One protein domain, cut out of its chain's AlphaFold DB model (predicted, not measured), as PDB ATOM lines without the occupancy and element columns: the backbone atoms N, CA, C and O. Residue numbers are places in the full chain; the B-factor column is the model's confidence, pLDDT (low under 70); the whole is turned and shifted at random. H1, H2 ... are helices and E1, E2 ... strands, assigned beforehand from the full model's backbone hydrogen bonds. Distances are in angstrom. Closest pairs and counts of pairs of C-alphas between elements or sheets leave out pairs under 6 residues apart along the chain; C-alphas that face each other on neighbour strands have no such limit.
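Overview. This is residues 14 to 110 of the 222 residues of an uncharacterized protein of marine sediment metagenome (UniProt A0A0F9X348). A small three-stranded antiparallel sheet, E1, E4 and E5, has the long helix H3 and the short helix H2 over one and the same face, and a two-stranded hairpin, E2 and E3, lies well away from this body at the far end of the longest axis. The short helix H1 and the stretch of residues 55 to 68 lie on the two ways between hairpin and sheet. The printed part has 97 residues, with three named helices and five named strands in the order E1 H1 E2 E3 E4 E5 H2 H3; the sheet's order is E1 - E4 - E5, and the class is mixed, helices and strands. The whole is only just loose, close to compact, with a radius of gyration of the C-alphas of 15.2 A and spans of 45 by 31 by 20 A.

Arrangement. Edge strand E1, residues 25 to 31, is the antiparallel neighbour of inner strand E4, residues 69 to 74, with N 27 and O 72 within hydrogen-bond range at 2.8 A. H1, residues 32 to 35, is only just not on this sheet, with 4 pairs of C-alphas within 10 A. E2, residues 43 to 47, and E3, residues 50 to 54, form an antiparallel hairpin, with N 45 and O 52 2.9 A apart; E3 and E4 are apart. E4 and edge strand E5, residues 80 to 83, form another hairpin, with N 71 and O 83 2.8 A apart. H2, residues 85 to 89, lies over E4 at a height over the sheet of 9.3 A. H3, residues 94 to 110, is on the same face at a height of 8.8 A, forming two layers, helices on one face of a sheet. It lies over E1 and, only just, over E4, with 3 of its C-alphas; on the local plane it runs along the strands, at 26 degrees to E1. The closest C-alphas of E1 and H3 are those of Phe 29 and Ala 103, 5.9 A apart. H3 touches H2 with residues 96 to 101 alone, closest at the C-alphas of Ser 89 and Val 97, 5.7 A apart. In H2 and H3 every O i to N i+4 pair is within hydrogen-bond range; H1 is too short for such a pair.

Along the chain. E1 begins at C-alpha 25, (100.704, 68.253, 98.167), and is 18.7 A long. E2 is 12.4 A long, E3 12.6 A, E4 16.5 A and E5 10.2 A. H1 has four residues and H2 five. H3 is 24.2 A long and ends at C-alpha 110, (103.468, 83.802, 80.500).

Size, cuts and confidence. The two C-alphas farthest apart, of Gly 49 and Lys 94, are 47.8 A apart. The printed part has no cut. The link from E3 to E4, residues 55 to 68, is long; in it residues 58 to 59 pair antiparallel with residues 66 to 67. The mean pLDDT of the printed part is 93.2, and residues 37 to 39 are under 70.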
ATOM      1  N   PHE A  14     111.011  67.163 104.558       97.12
ATOM      2  CA  PHE A  14     110.176  68.191 105.188       97.12
ATOM      3  C   PHE A  14     109.575  67.764 106.535       97.12
ATOM      4  O   PHE A  14     109.377  68.628 107.386       97.12
ATOM      5  N   GLU A  15     109.331  66.470 106.755       96.81
ATOM      6  CA  GLU A  15     108.930  65.945 108.068       96.81
ATOM      7  C   GLU A  15     110.084  66.084 109.056       96.81
ATOM      8  O   GLU A  15     109.899  66.614 110.147       96.81
ATOM      9  N   THR A  16     111.298  65.711 108.631       96.50
ATOM     10  CA  THR A  16     112.522  65.851 109.436       96.50
ATOM     11  C   THR A  16     112.797  67.306 109.825       96.50
ATOM     12  O   THR A  16     113.343  67.571 110.890       96.50
ATOM     13  N   ALA A  17     112.388  68.261 108.985       97.06
ATOM     14  CA  ALA A  17     112.483  69.694 109.266       97.06
ATOM     15  C   ALA A  17     111.299  70.258 110.077       97.06
ATOM     16  O   ALA A  17     111.241  71.464 110.307       97.06
ATOM     17  N   GLY A  18     110.331  69.430 110.483       97.44
ATOM     18  CA  GLY A  18     109.180  69.857 111.284       97.44
ATOM     19  C   GLY A  18     108.121  70.665 110.523       97.44
ATOM     20  O   GLY A  18     107.262  71.291 111.146       97.44
ATOM     21  N   LEU A  19     108.135  70.652 109.184       97.56
ATOM     22  CA  LEU A  19     107.197  71.427 108.353       97.56
ATOM     23  C   LEU A  19     105.797  70.785 108.245       97.56
ATOM     24  O   LEU A  19     104.863  71.408 107.735       97.56
ATOM     25  N   GLY A  20     105.635  69.562 108.757       97.12
ATOM     26  CA  GLY A  20     104.382  68.796 108.825       97.12
ATOM     27  C   GLY A  20     104.574  67.340 108.392       97.12
ATOM     28  O   GLY A  20     105.668  66.988 107.966       97.12
ATOM     29  N   ALA A  21     103.526  66.521 108.482       96.81
ATOM     30  CA  ALA A  21     103.506  65.128 108.042       96.81
ATOM     31  C   ALA A  21     103.259  64.950 106.529       96.81
ATOM     32  O   ALA A  21     102.544  65.728 105.879       96.81
ATOM     33  N   SER A  22     103.839  63.887 105.980       93.94
ATOM     34  CA  SER A  22     103.585  63.313 104.660       93.94
ATOM     35  C   SER A  22     102.176  62.692 104.596       93.94
ATOM     36  O   SER A  22     101.665  62.240 105.621       93.94
ATOM     37  N   PRO A  23     101.522  62.621 103.416       96.56
ATOM     38  CA  PRO A  23     101.969  63.105 102.106       96.56
ATOM     39  C   PRO A  23     101.923  64.629 101.946       96.56
ATOM     40  O   PRO A  23     101.019  65.310 102.431       96.56
ATOM     41  N   PHE A  24     102.874  65.165 101.174       97.88
ATOM     42  CA  PHE A  24     102.915  66.579 100.802       97.88
ATOM     43  C   PHE A  24     102.244  66.819  99.451       97.88
ATOM     44  O   PHE A  24     102.493  66.134  98.460       97.88
ATOM     45  N   ARG A  25     101.411  67.855  99.383       98.19
ATOM     46  CA  ARG A  25     100.704  68.253  98.167       98.19
ATOM     47  C   ARG A  25     101.172  69.619  97.690       98.19
ATOM     48  O   ARG A  25     101.142  70.598  98.429       98.19
ATOM     49  N   PHE A  26     101.515  69.701  96.408       98.44
ATOM     50  CA  PHE A  26     101.721  70.977  95.730       98.44
ATOM     51  C   PHE A  26     100.401  71.762  95.652       98.44
ATOM     52  O   PHE A  26      99.414  71.253  95.115       98.44
ATOM     53  N   VAL A  27     100.394  72.993  96.164       98.31
ATOM     54  CA  VAL A  27      99.225  73.889  96.172       98.31
ATOM     55  C   VAL A  27      99.317  74.918  95.055       98.31
ATOM     56  O   VAL A  27      98.348  75.131  94.332       98.31
ATOM     57  N   GLY A  28     100.473  75.559  94.899       97.69
ATOM     58  CA  GLY A  28     100.609  76.679  93.980       97.69
ATOM     59  C   GLY A  28     102.045  77.141  93.801       97.69
ATOM     60  O   GLY A  28     102.953  76.725  94.519       97.69
ATOM     61  N   PHE A  29     102.228  78.004  92.811       97.81
ATOM     62  CA  PHE A  29     103.495  78.655  92.517       97.81
ATOM     63  C   PHE A  29     103.271  80.158  92.476       97.81
ATOM     64  O   PHE A  29     102.298  80.616  91.878       97.81
ATOM     65  N   GLU A  30     104.181  80.901  93.081       96.00
ATOM     66  CA  GLU A  30     104.147  82.354  93.125       96.00
ATOM     67  C   GLU A  30     105.522  82.903  92.750       96.00
ATOM     68  O   GLU A  30     106.537  82.450  93.273       96.00
ATOM     69  N   ASP A  31     105.553  83.884  91.850       94.81
ATOM     70  CA  ASP A  31     106.760  84.639  91.515       94.81
ATOM     71  C   ASP A  31     106.607  86.057  92.069       94.81
ATOM     72  O   ASP A  31     105.917  86.897  91.490       94.81
ATOM     73  N   SER A  32     107.211  86.314  93.226       91.19
ATOM     74  CA  SER A  32     107.135  87.622  93.885       91.19
ATOM     75  C   SER A  32     107.841  88.721  93.102       91.19
ATOM     76  O   SER A  32     107.450  89.879  93.216       91.19
ATOM     77  N   ALA A  33     108.807  88.380  92.241       86.88
ATOM     78  CA  ALA A  33     109.448  89.366  91.379       86.88
ATOM     79  C   ALA A  33     108.474  89.938  90.335       86.88
ATOM     80  O   ALA A  33     108.711  91.018  89.808       86.88
ATOM     81  N   ALA A  34     107.367  89.244  90.039       79.94
ATOM     82  CA  ALA A  34     106.315  89.763  89.166       79.94
ATOM     83  C   ALA A  34     105.418  90.814  89.845       79.94
ATOM     84  O   ALA A  34     104.647  91.469  89.156       79.94
ATOM     85  N   LYS A  35     105.497  90.969  91.174       73.25
ATOM     86  CA  LYS A  35     104.723  91.965  91.936       73.25
ATOM     87  C   LYS A  35     105.420  93.324  92.029       73.25
ATOM     88  O   LYS A  35     104.889  94.238  92.652       73.25
ATOM     89  N   VAL A  36     106.617  93.449  91.465       76.81
ATOM     90  CA  VAL A  36     107.343  94.714  91.449       76.81
ATOM     91  C   VAL A  36     106.894  95.551  90.265       76.81
ATOM     92  O   VAL A  36     107.037  95.129  89.121       76.81
ATOM     93  N   ASN A  37     106.396  96.749  90.564       61.75
ATOM     94  CA  ASN A  37     105.924  97.723  89.578       61.75
ATOM     95  C   ASN A  37     106.916  98.882  89.357       61.75
ATOM     96  O   ASN A  37     106.529  99.916  88.826       61.75
ATOM     97  N   THR A  38     108.167  98.753  89.801       64.00
ATOM     98  CA  THR A  38     109.182  99.817  89.730       64.00
ATOM     99  C   THR A  38     110.400  99.375  88.923       64.00
ATOM    100  O   THR A  38     110.780  98.201  88.927       64.00
ATOM    101  N   GLU A  39     111.023 100.335  88.240       68.81
ATOM    102  CA  GLU A  39     112.230 100.136  87.427       68.81
ATOM    103  C   GLU A  39     113.418  99.643  88.271       68.81
ATOM    104  O   GLU A  39     114.209  98.819  87.812       68.81
ATOM    105  N   ASP A  40     113.468 100.042  89.544       72.81
ATOM    106  CA  ASP A  40     114.534  99.696  90.493       72.81
ATOM    107  C   ASP A  40     114.430  98.278  91.076       72.81
ATOM    108  O   ASP A  40     115.281  97.850  91.860       72.81
ATOM    109  N   GLY A  41     113.379  97.521  90.744       77.44
ATOM    110  CA  GLY A  41     113.223  96.161  91.259       77.44
ATOM    111  C   GLY A  41     112.790  96.092  92.735       77.44
ATOM    112  O   GLY A  41     112.937  95.036  93.356       77.44
ATOM    113  N   MET A  42     112.244  97.180  93.293       80.25
ATOM    114  CA  MET A  42     111.843  97.300  94.701       80.25
ATOM    115  C   MET A  42     110.329  97.459  94.868       80.25
ATOM    116  O   MET A  42     109.677  98.249  94.189       80.25
ATOM    117  N   VAL A  43     109.744  96.763  95.834       82.38
ATOM    118  CA  VAL A  43     108.371  97.032  96.268       82.38
ATOM    119  C   VAL A  43     108.383  98.304  97.113       82.38
ATOM    120  O   VAL A  43     109.039  98.336  98.156       82.38
ATOM    121  N   ARG A  44     107.678  99.344  96.654       84.06
ATOM    122  CA  ARG A  44     107.430 100.570  97.423       84.06
ATOM    123  C   ARG A  44     106.174 100.375  98.263       84.06
ATOM    124  O   ARG A  44     105.097 100.155  97.710       84.06
ATOM    125  N   THR A  45     106.323 100.480  99.576       85.06
ATOM    126  CA  THR A  45     105.215 100.436 100.534       85.06
ATOM    127  C   THR A  45     105.259 101.701 101.372       85.06
ATOM    128  O   THR A  45     106.273 101.970 102.011       85.06
ATOM    129  N   THR A  46     104.169 102.463 101.387       90.12
ATOM    130  CA  THR A  46     104.048 103.642 102.249       90.12
ATOM    131  C   THR A  46     103.471 103.209 103.594       90.12
ATOM    132  O   THR A  46     102.352 102.699 103.652       90.12
ATOM    133  N   VAL A  47     104.237 103.390 104.671       91.12
ATOM    134  CA  VAL A  47     103.812 103.125 106.055       91.12
ATOM    135  C   VAL A  47     104.012 104.415 106.839       91.12
ATOM    136  O   VAL A  47     105.106 104.972 106.819       91.12
ATOM    137  N   ASP A  48     102.950 104.930 107.460       93.69
ATOM    138  CA  ASP A  48     102.965 106.184 108.234       93.69
ATOM    139  C   ASP A  48     103.535 107.399 107.472       93.69
ATOM    140  O   ASP A  48     104.199 108.266 108.032       93.69
ATOM    141  N   GLY A  49     103.291 107.458 106.158       91.88
ATOM    142  CA  GLY A  49     103.784 108.532 105.289       91.88
ATOM    143  C   GLY A  49     105.254 108.405 104.874       91.88
ATOM    144  O   GLY A  49     105.731 109.248 104.117       91.88
ATOM    145  N   LEU A  50     105.963 107.355 105.307       88.94
ATOM    146  CA  LEU A  50     107.320 107.043 104.864       88.94
ATOM    147  C   LEU A  50     107.302 105.949 103.792       88.94
ATOM    148  O   LEU A  50     106.698 104.888 103.968       88.94
ATOM    149  N   ASP A  51     108.006 106.190 102.690       89.50
ATOM    150  CA  ASP A  51     108.196 105.188 101.646       89.50
ATOM    151  C   ASP A  51     109.310 104.208 102.017       89.50
ATOM    152  O   ASP A  51     110.482 104.571 102.129       89.50
ATOM    153  N   ILE A  52     108.938 102.939 102.164       88.50
ATOM    154  CA  ILE A  52     109.856 101.838 102.433       88.50
ATOM    155  C   ILE A  52     110.041 101.041 101.143       88.50
ATOM    156  O   ILE A  52     109.080 100.530 100.559       88.50
ATOM    157  N   PHE A  53     111.295 100.904 100.721       87.69
ATOM    158  CA  PHE A  53     111.683 100.113  99.558       87.69
ATOM    159  C   PHE A  53     112.196  98.752 100.017       87.69
ATOM    160  O   PHE A  53     113.211  98.653 100.705       87.69
ATOM    161  N   THR A  54     111.490  97.689  99.642       86.69
ATOM    162  CA  THR A  54     111.864  96.315 100.003       86.69
ATOM    163  C   THR A  54     112.068  95.465  98.761       86.69
ATOM    164  O   THR A  54     111.338  95.580  97.777       86.69
ATOM    165  N   LYS A  55     113.071  94.581  98.791       87.56
ATOM    166  CA  LYS A  55     113.243  93.608  97.710       87.56
ATOM    167  C   LYS A  55     112.057  92.634  97.727       87.56
ATOM    168  O   LYS A  55     111.699  92.146  98.801       87.56
ATOM    169  N   PRO A  56     111.454  92.316  96.567       90.06
ATOM    170  CA  PRO A  56     110.389  91.323  96.497       90.06
ATOM    171  C   PRO A  56     110.934  89.948  96.870       90.06
ATOM    172  O   PRO A  56     111.943  89.508  96.314       90.06
ATOM    173  N   GLY A  57     110.271  89.241  97.776       93.12
ATOM    174  CA  GLY A  57     110.664  87.881  98.123       93.12
ATOM    175  C   GLY A  57     110.438  87.555  99.585       93.12
ATOM    176  O   GLY A  57     109.678  88.210 100.292       93.12
ATOM    177  N   GLY A  58     111.059  86.467 100.016       95.00
ATOM    178  CA  GLY A  58     110.994  85.986 101.386       95.00
ATOM    179  C   GLY A  58     111.964  84.834 101.604       95.00
ATOM    180  O   GLY A  58     112.645  84.401 100.680       95.00
ATOM    181  N   SER A  59     112.031  84.324 102.827       97.62
ATOM    182  CA  SER A  59     112.835  83.148 103.158       97.62
ATOM    183  C   SER A  59     112.109  81.849 102.801       97.62
ATOM    184  O   SER A  59     110.882  81.759 102.831       97.62
ATOM    185  N   CYS A  60     112.882  80.833 102.430       98.31
ATOM    186  CA  CYS A  60     112.427  79.454 102.318       98.31
ATOM    187  C   CYS A  60     112.182  78.875 103.718       98.31
ATOM    188  O   CYS A  60     113.104  78.887 104.531       98.31
ATOM    189  N   ASP A  61     111.014  78.283 103.976       98.50
ATOM    190  CA  ASP A  61     110.693  77.730 105.303       98.50
ATOM    191  C   ASP A  61     111.539  76.486 105.646       98.50
ATOM    192  O   ASP A  61     111.661  76.118 106.807       98.50
ATOM    193  N   TYR A  62     112.160  75.843 104.646       98.38
ATOM    194  CA  TYR A  62     113.020  74.670 104.844       98.38
ATOM    195  C   TYR A  62     114.486  75.020 105.129       98.38
ATOM    196  O   TYR A  62     115.086  74.465 106.041       98.38
ATOM    197  N   CYS A  63     115.092  75.903 104.327       98.06
ATOM    198  CA  CYS A  63     116.532  76.186 104.408       98.06
ATOM    199  C   CYS A  63     116.869  77.643 104.754       98.06
ATOM    200  O   CYS A  63     118.038  78.014 104.726       98.06
ATOM    201  N   GLY A  64     115.871  78.498 104.991       97.69
ATOM    202  CA  GLY A  64     116.042  79.918 105.322       97.69
ATOM    203  C   GLY A  64     116.509  80.815 104.169       97.69
ATOM    204  O   GLY A  64     116.393  82.034 104.258       97.69
ATOM    205  N   THR A  65     116.999  80.245 103.064       97.94
ATOM    206  CA  THR A  65     117.532  81.009 101.926       97.94
ATOM    207  C   THR A  65     116.490  81.957 101.341       97.94
ATOM    208  O   THR A  65     115.332  81.579 101.154       97.94
ATOM    209  N   TYR A  66     116.924  83.172 101.006       96.69
ATOM    210  CA  TYR A  66     116.099  84.152 100.316       96.69
ATOM    211  C   TYR A  66     115.703  83.661  98.920       96.69
ATOM    212  O   TYR A  66     116.553  83.281  98.112       96.69
ATOM    213  N   ILE A  67     114.407  83.684  98.629       97.00
ATOM    214  CA  ILE A  67     113.819  83.228  97.376       97.00
ATOM    215  C   ILE A  67     112.758  84.214  96.890       97.00
ATOM    216  O   ILE A  67     112.002  84.799  97.664       97.00
ATOM    217  N   VAL A  68     112.691  84.360  95.568       95.88
ATOM    218  CA  VAL A  68     111.668  85.162  94.879       95.88
ATOM    219  C   VAL A  68     110.541  84.298  94.309       95.88
ATOM    220  O   VAL A  68     109.426  84.773  94.114       95.88
ATOM    221  N   GLN A  69     110.821  83.016  94.070       96.31
ATOM    222  CA  GLN A  69     109.872  82.042  93.544       96.31
ATOM    223  C   GLN A  69     109.494  81.045  94.635       96.31
ATOM    224  O   GLN A  69     110.329  80.257  95.085       96.31
ATOM    225  N   PHE A  70     108.228  81.082  95.038       97.38
ATOM    226  CA  PHE A  70     107.675  80.249  96.095       97.38
ATOM    227  C   PHE A  70     106.890  79.077  95.508       97.38
ATOM    228  O   PHE A  70     105.958  79.254  94.721       97.38
ATOM    229  N   CYS A  71     107.221  77.870  95.950       98.38
ATOM    230  CA  CYS A  71     106.359  76.703  95.844       98.38
ATOM    231  C   CYS A  71     105.574  76.575  97.148       98.38
ATOM    232  O   CYS A  71     106.151  76.283  98.195       98.38
ATOM    233  N   TRP A  72     104.261  76.772  97.075       98.44
ATOM    234  CA  TRP A  72     103.361  76.564  98.202       98.44
ATOM    235  C   TRP A  72     103.017  75.081  98.314       98.44
ATOM    236  O   TRP A  72     102.480  74.485  97.374       98.44
ATOM    237  N   ILE A  73     103.310  74.495  99.471       98.56
ATOM    238  CA  ILE A  73     103.091  73.079  99.772       98.56
ATOM    239  C   ILE A  73     102.151  72.972 100.969       98.56
ATOM    240  O   ILE A  73     102.203  73.795 101.883       98.56
ATOM    241  N   LYS A  74     101.265  71.976 100.943       98.62
ATOM    242  CA  LYS A  74     100.389  71.613 102.057       98.62
ATOM    243  C   LYS A  74     100.739  70.208 102.539       98.62
ATOM    244  O   LYS A  74     100.783  69.285 101.729       98.62
ATOM    245  N   SER A  75     100.997  70.076 103.831       98.25
ATOM    246  CA  SER A  75     101.179  68.801 104.532       98.25
ATOM    247  C   SER A  75      99.827  68.109 104.780       98.25
ATOM    248  O   SER A  75      98.778  68.763 104.740       98.25
ATOM    249  N   ALA A  76      99.847  66.802 105.052       97.56
ATOM    250  CA  ALA A  76      98.681  66.034 105.486       97.56
ATOM    251  C   ALA A  76      98.022  66.611 106.753       97.56
ATOM    252  O   ALA A  76      96.795  66.643 106.834       97.56
ATOM    253  N   ASP A  77      98.813  67.203 107.656       96.69
ATOM    254  CA  ASP A  77      98.337  67.877 108.877       96.69
ATOM    255  C   ASP A  77      97.635  69.218 108.598       96.69
ATOM    256  O   ASP A  77      97.281  69.968 109.505       96.69
ATOM    257  N   GLY A  78      97.507  69.602 107.328       97.25
ATOM    258  CA  GLY A  78      96.885  70.852 106.913       97.25
ATOM    259  C   GLY A  78      97.810  72.070 106.930       97.25
ATOM    260  O   GLY A  78      97.451  73.091 106.336       97.25
ATOM    261  N   LYS A  79      99.008  71.959 107.521       98.19
ATOM    262  CA  LYS A  79     100.023  73.024 107.537       98.19
ATOM    263  C   LYS A  79     100.432  73.410 106.116       98.19
ATOM    264  O   LYS A  79     100.656  72.548 105.264       98.19
ATOM    265  N   ARG A  80     100.528  74.717 105.861       98.19
ATOM    266  CA  ARG A  80     101.013  75.282 104.596       98.19
ATOM    267  C   ARG A  80     102.332  75.992 104.832       98.19
ATOM    268  O   ARG A  80     102.436  76.771 105.770       98.19
ATOM    269  N   PHE A  81     103.288  75.759 103.948       98.44
ATOM    270  CA  PHE A  81     104.604  76.384 103.997       98.44
ATOM    271  C   PHE A  81     105.100  76.670 102.575       98.44
ATOM    272  O   PHE A  81     104.594  76.102 101.594       98.44
ATOM    273  N   LYS A  82     106.056  77.589 102.449       98.38
ATOM    274  CA  LYS A  82     106.662  78.004 101.182       98.38
ATOM    275  C   LYS A  82     108.116  77.557 101.114       98.38
ATOM    276  O   LYS A  82     108.900  77.736 102.040       98.38
ATOM    277  N   VAL A  83     108.503  77.003  99.973       98.50
ATOM    278  CA  VAL A  83     109.886  76.589  99.712       98.50
ATOM    279  C   VAL A  83     110.333  77.001  98.320       98.50
ATOM    280  O   VAL A  83     109.516  77.206  97.424       98.50
ATOM    281  N   GLY A  84     111.645  77.101  98.121       97.88
ATOM    282  CA  GLY A  84     112.223  77.338  96.802       97.88
ATOM    283  C   GLY A  84     112.124  76.104  95.903       97.88
ATOM    284  O   GLY A  84     112.106  74.965  96.372       97.88
ATOM    285  N   THR A  85     112.130  76.313  94.587       97.31
ATOM    286  CA  THR A  85     112.147  75.234  93.578       97.31
ATOM    287  C   THR A  85     113.352  74.297  93.723       97.31
ATOM    288  O   THR A  85     113.242  73.094  93.465       97.31
ATOM    289  N   SER A  86     114.491  74.823  94.184       97.38
ATOM    290  CA  SER A  86     115.696  74.047  94.489       97.38
ATOM    291  C   SER A  86     115.478  73.083  95.660       97.38
ATOM    292  O   SER A  86     115.857  71.920  95.558       97.38
ATOM    293  N   CYS A  87     114.809  73.515  96.734       98.25
ATOM    294  CA  CYS A  87     114.467  72.661  97.876       98.25
ATOM    295  C   CYS A  87     113.467  71.574  97.489       98.25
ATOM    296  O   CYS A  87     113.665  70.422  97.858       98.25
ATOM    297  N   VAL A  88     112.453  71.903  96.678       98.00
ATOM    298  CA  VAL A  88     111.517  70.893  96.155       98.00
ATOM    299  C   VAL A  88     112.260  69.820  95.358       98.00
ATOM    300  O   VAL A  88     111.992  68.637  95.530       98.00
ATOM    301  N   SER A  89     113.244  70.205  94.543       97.12
ATOM    302  CA  SER A  89     114.034  69.262  93.734       97.12
ATOM    303  C   SER A  89     114.873  68.287  94.569       97.12
ATOM    304  O   SER A  89     115.174  67.197  94.095       97.12
ATOM    305  N   LYS A  90     115.216  68.650  95.812       96.44
ATOM    306  CA  LYS A  90     115.986  67.814  96.748       96.44
ATOM    307  C   LYS A  90     115.129  66.808  97.527       96.44
ATOM    308  O   LYS A  90     115.686  65.981  98.234       96.44
ATOM    309  N   THR A  91     113.800  66.863  97.410       95.81
ATOM    310  CA  THR A  91     112.891  65.990  98.181       95.81
ATOM    311  C   THR A  91     112.886  64.532  97.728       95.81
ATOM    312  O   THR A  91     112.521  63.662  98.506       95.81
ATOM    313  N   GLY A  92     113.236  64.257  96.468       93.88
ATOM    314  CA  GLY A  92     113.067  62.929  95.865       93.88
ATOM    315  C   GLY A  92     111.617  62.582  95.485       93.88
ATOM    316  O   GLY A  92     111.403  61.617  94.754       93.88
ATOM    317  N   ASP A  93     110.620  63.385  95.879       95.69
ATOM    318  CA  ASP A  93     109.224  63.202  95.470       95.69
ATOM    319  C   ASP A  93     109.025  63.686  94.025       95.69
ATOM    320  O   ASP A  93     108.796  64.869  93.743       95.69
ATOM    321  N   LYS A  94     109.092  62.742  93.077       96.44
ATOM    322  CA  LYS A  94     108.908  63.005  91.642       96.44
ATOM    323  C   LYS A  94     107.586  63.724  91.347       96.44
ATOM    324  O   LYS A  94     107.557  64.650  90.536       96.44
ATOM    325  N   GLY A  95     106.497  63.340  92.015       96.44
ATOM    326  CA  GLY A  95     105.178  63.927  91.786       96.44
ATOM    327  C   GLY A  95     105.108  65.387  92.232       96.44
ATOM    328  O   GLY A  95     104.488  66.222  91.566       96.44
ATOM    329  N   LEU A  96     105.749  65.716  93.353       97.12
ATOM    330  CA  LEU A  96     105.875  67.083  93.848       97.12
ATOM    331  C   LEU A  96     106.776  67.933  92.936       97.12
ATOM    332  O   LEU A  96     106.382  69.035  92.536       97.12
ATOM    333  N   VAL A  97     107.935  67.397  92.541       98.06
ATOM    334  CA  VAL A  97     108.906  68.059  91.653       98.06
ATOM    335  C   VAL A  97     108.297  68.389  90.291       98.06
ATOM    336  O   VAL A  97     108.404  69.530  89.832       98.06
ATOM    337  N   ASP A  98     107.613  67.439  89.655       98.06
ATOM    338  CA  ASP A  98     107.030  67.638  88.324       98.06
ATOM    339  C   ASP A  98     105.920  68.697  88.340       98.06
ATOM    340  O   ASP A  98     105.809  69.519  87.423       98.06
ATOM    341  N   ARG A  99     105.109  68.733  89.407       98.31
ATOM    342  CA  ARG A  99     104.073  69.761  89.588       98.31
ATOM    343  C   ARG A  99     104.679  71.150  89.779       98.31
ATOM    344  O   ARG A  99     104.238  72.082  89.099       98.31
ATOM    345  N   ALA A 100     105.712  71.273  90.612       97.69
ATOM    346  CA  ALA A 100     106.430  72.529  90.818       97.69
ATOM    347  C   ALA A 100     107.088  73.033  89.522       97.69
ATOM    348  O   ALA A 100     106.867  74.179  89.126       97.69
ATOM    349  N   LYS A 101     107.811  72.166  88.796       97.75
ATOM    350  CA  LYS A 101     108.431  72.499  87.499       97.75
ATOM    351  C   LYS A 101     107.400  72.944  86.465       97.75
ATOM    352  O   LYS A 101     107.600  73.951  85.786       97.75
ATOM    353  N   ARG A 102     106.274  72.229  86.352       97.88
ATOM    354  CA  ARG A 102     105.198  72.583  85.414       97.88
ATOM    355  C   ARG A 102     104.595  73.950  85.743       97.88
ATOM    356  O   ARG A 102     104.337  74.727  84.824       97.88
ATOM    357  N   ALA A 103     104.386  74.251  87.025       97.38
ATOM    358  CA  ALA A 103     103.859  75.537  87.469       97.38
ATOM    359  C   ALA A 103     104.841  76.691  87.210       97.38
ATOM    360  O   ALA A 103     104.453  77.675  86.580       97.38
ATOM    361  N   ALA A 104     106.117  76.524  87.569       95.81
ATOM    362  CA  ALA A 104     107.172  77.493  87.269       95.81
ATOM    363  C   ALA A 104     107.301  77.750  85.756       95.81
ATOM    364  O   ALA A 104     107.380  78.891  85.304       95.81
ATOM    365  N   GLY A 105     107.236  76.687  84.946       95.69
ATOM    366  CA  GLY A 105     107.261  76.782  83.488       95.69
ATOM    367  C   GLY A 105     106.079  77.562  82.907       95.69
ATOM    368  O   GLY A 105     106.269  78.311  81.949       95.69
ATOM    369  N   ARG A 106     104.871  77.439  83.481       95.19
ATOM    370  CA  ARG A 106     103.709  78.248  83.065       95.19
ATOM    371  C   ARG A 106     103.947  79.734  83.311       95.19
ATOM    372  O   ARG A 106     103.741  80.519  82.392       95.19
ATOM    373  N   VAL A 107     104.436  80.104  84.495       93.06
ATOM    374  CA  VAL A 107     104.727  81.509  84.826       93.06
ATOM    375  C   VAL A 107     105.839  82.071  83.938       93.06
ATOM    376  O   VAL A 107     105.673  83.142  83.359       93.06
ATOM    377  N   ARG A 108     106.930  81.322  83.723       92.25
ATOM    378  CA  ARG A 108     108.015  81.745  82.820       92.25
ATOM    379  C   ARG A 108     107.524  81.966  81.387       92.25
ATOM    380  O   ARG A 108     107.892  82.964  80.774       92.25
ATOM    381  N   ARG A 109     106.698  81.058  80.852       90.25
ATOM    382  CA  ARG A 109     106.113  81.209  79.508       90.25
ATOM    383  C   ARG A 109     105.175  82.411  79.427       90.25
ATOM    384  O   ARG A 109     105.261  83.156  78.461       90.25
ATOM    385  N   ALA A 110     104.340  82.631  80.442       89.69
ATOM    386  CA  ALA A 110     103.468  83.802  80.500       89.69
ATOM    387  C   ALA A 110     104.278  85.110  80.503       89.69
ATOM    388  O   ALA A 110     103.996  86.003  79.710       89.69
TER     389      ALA A 110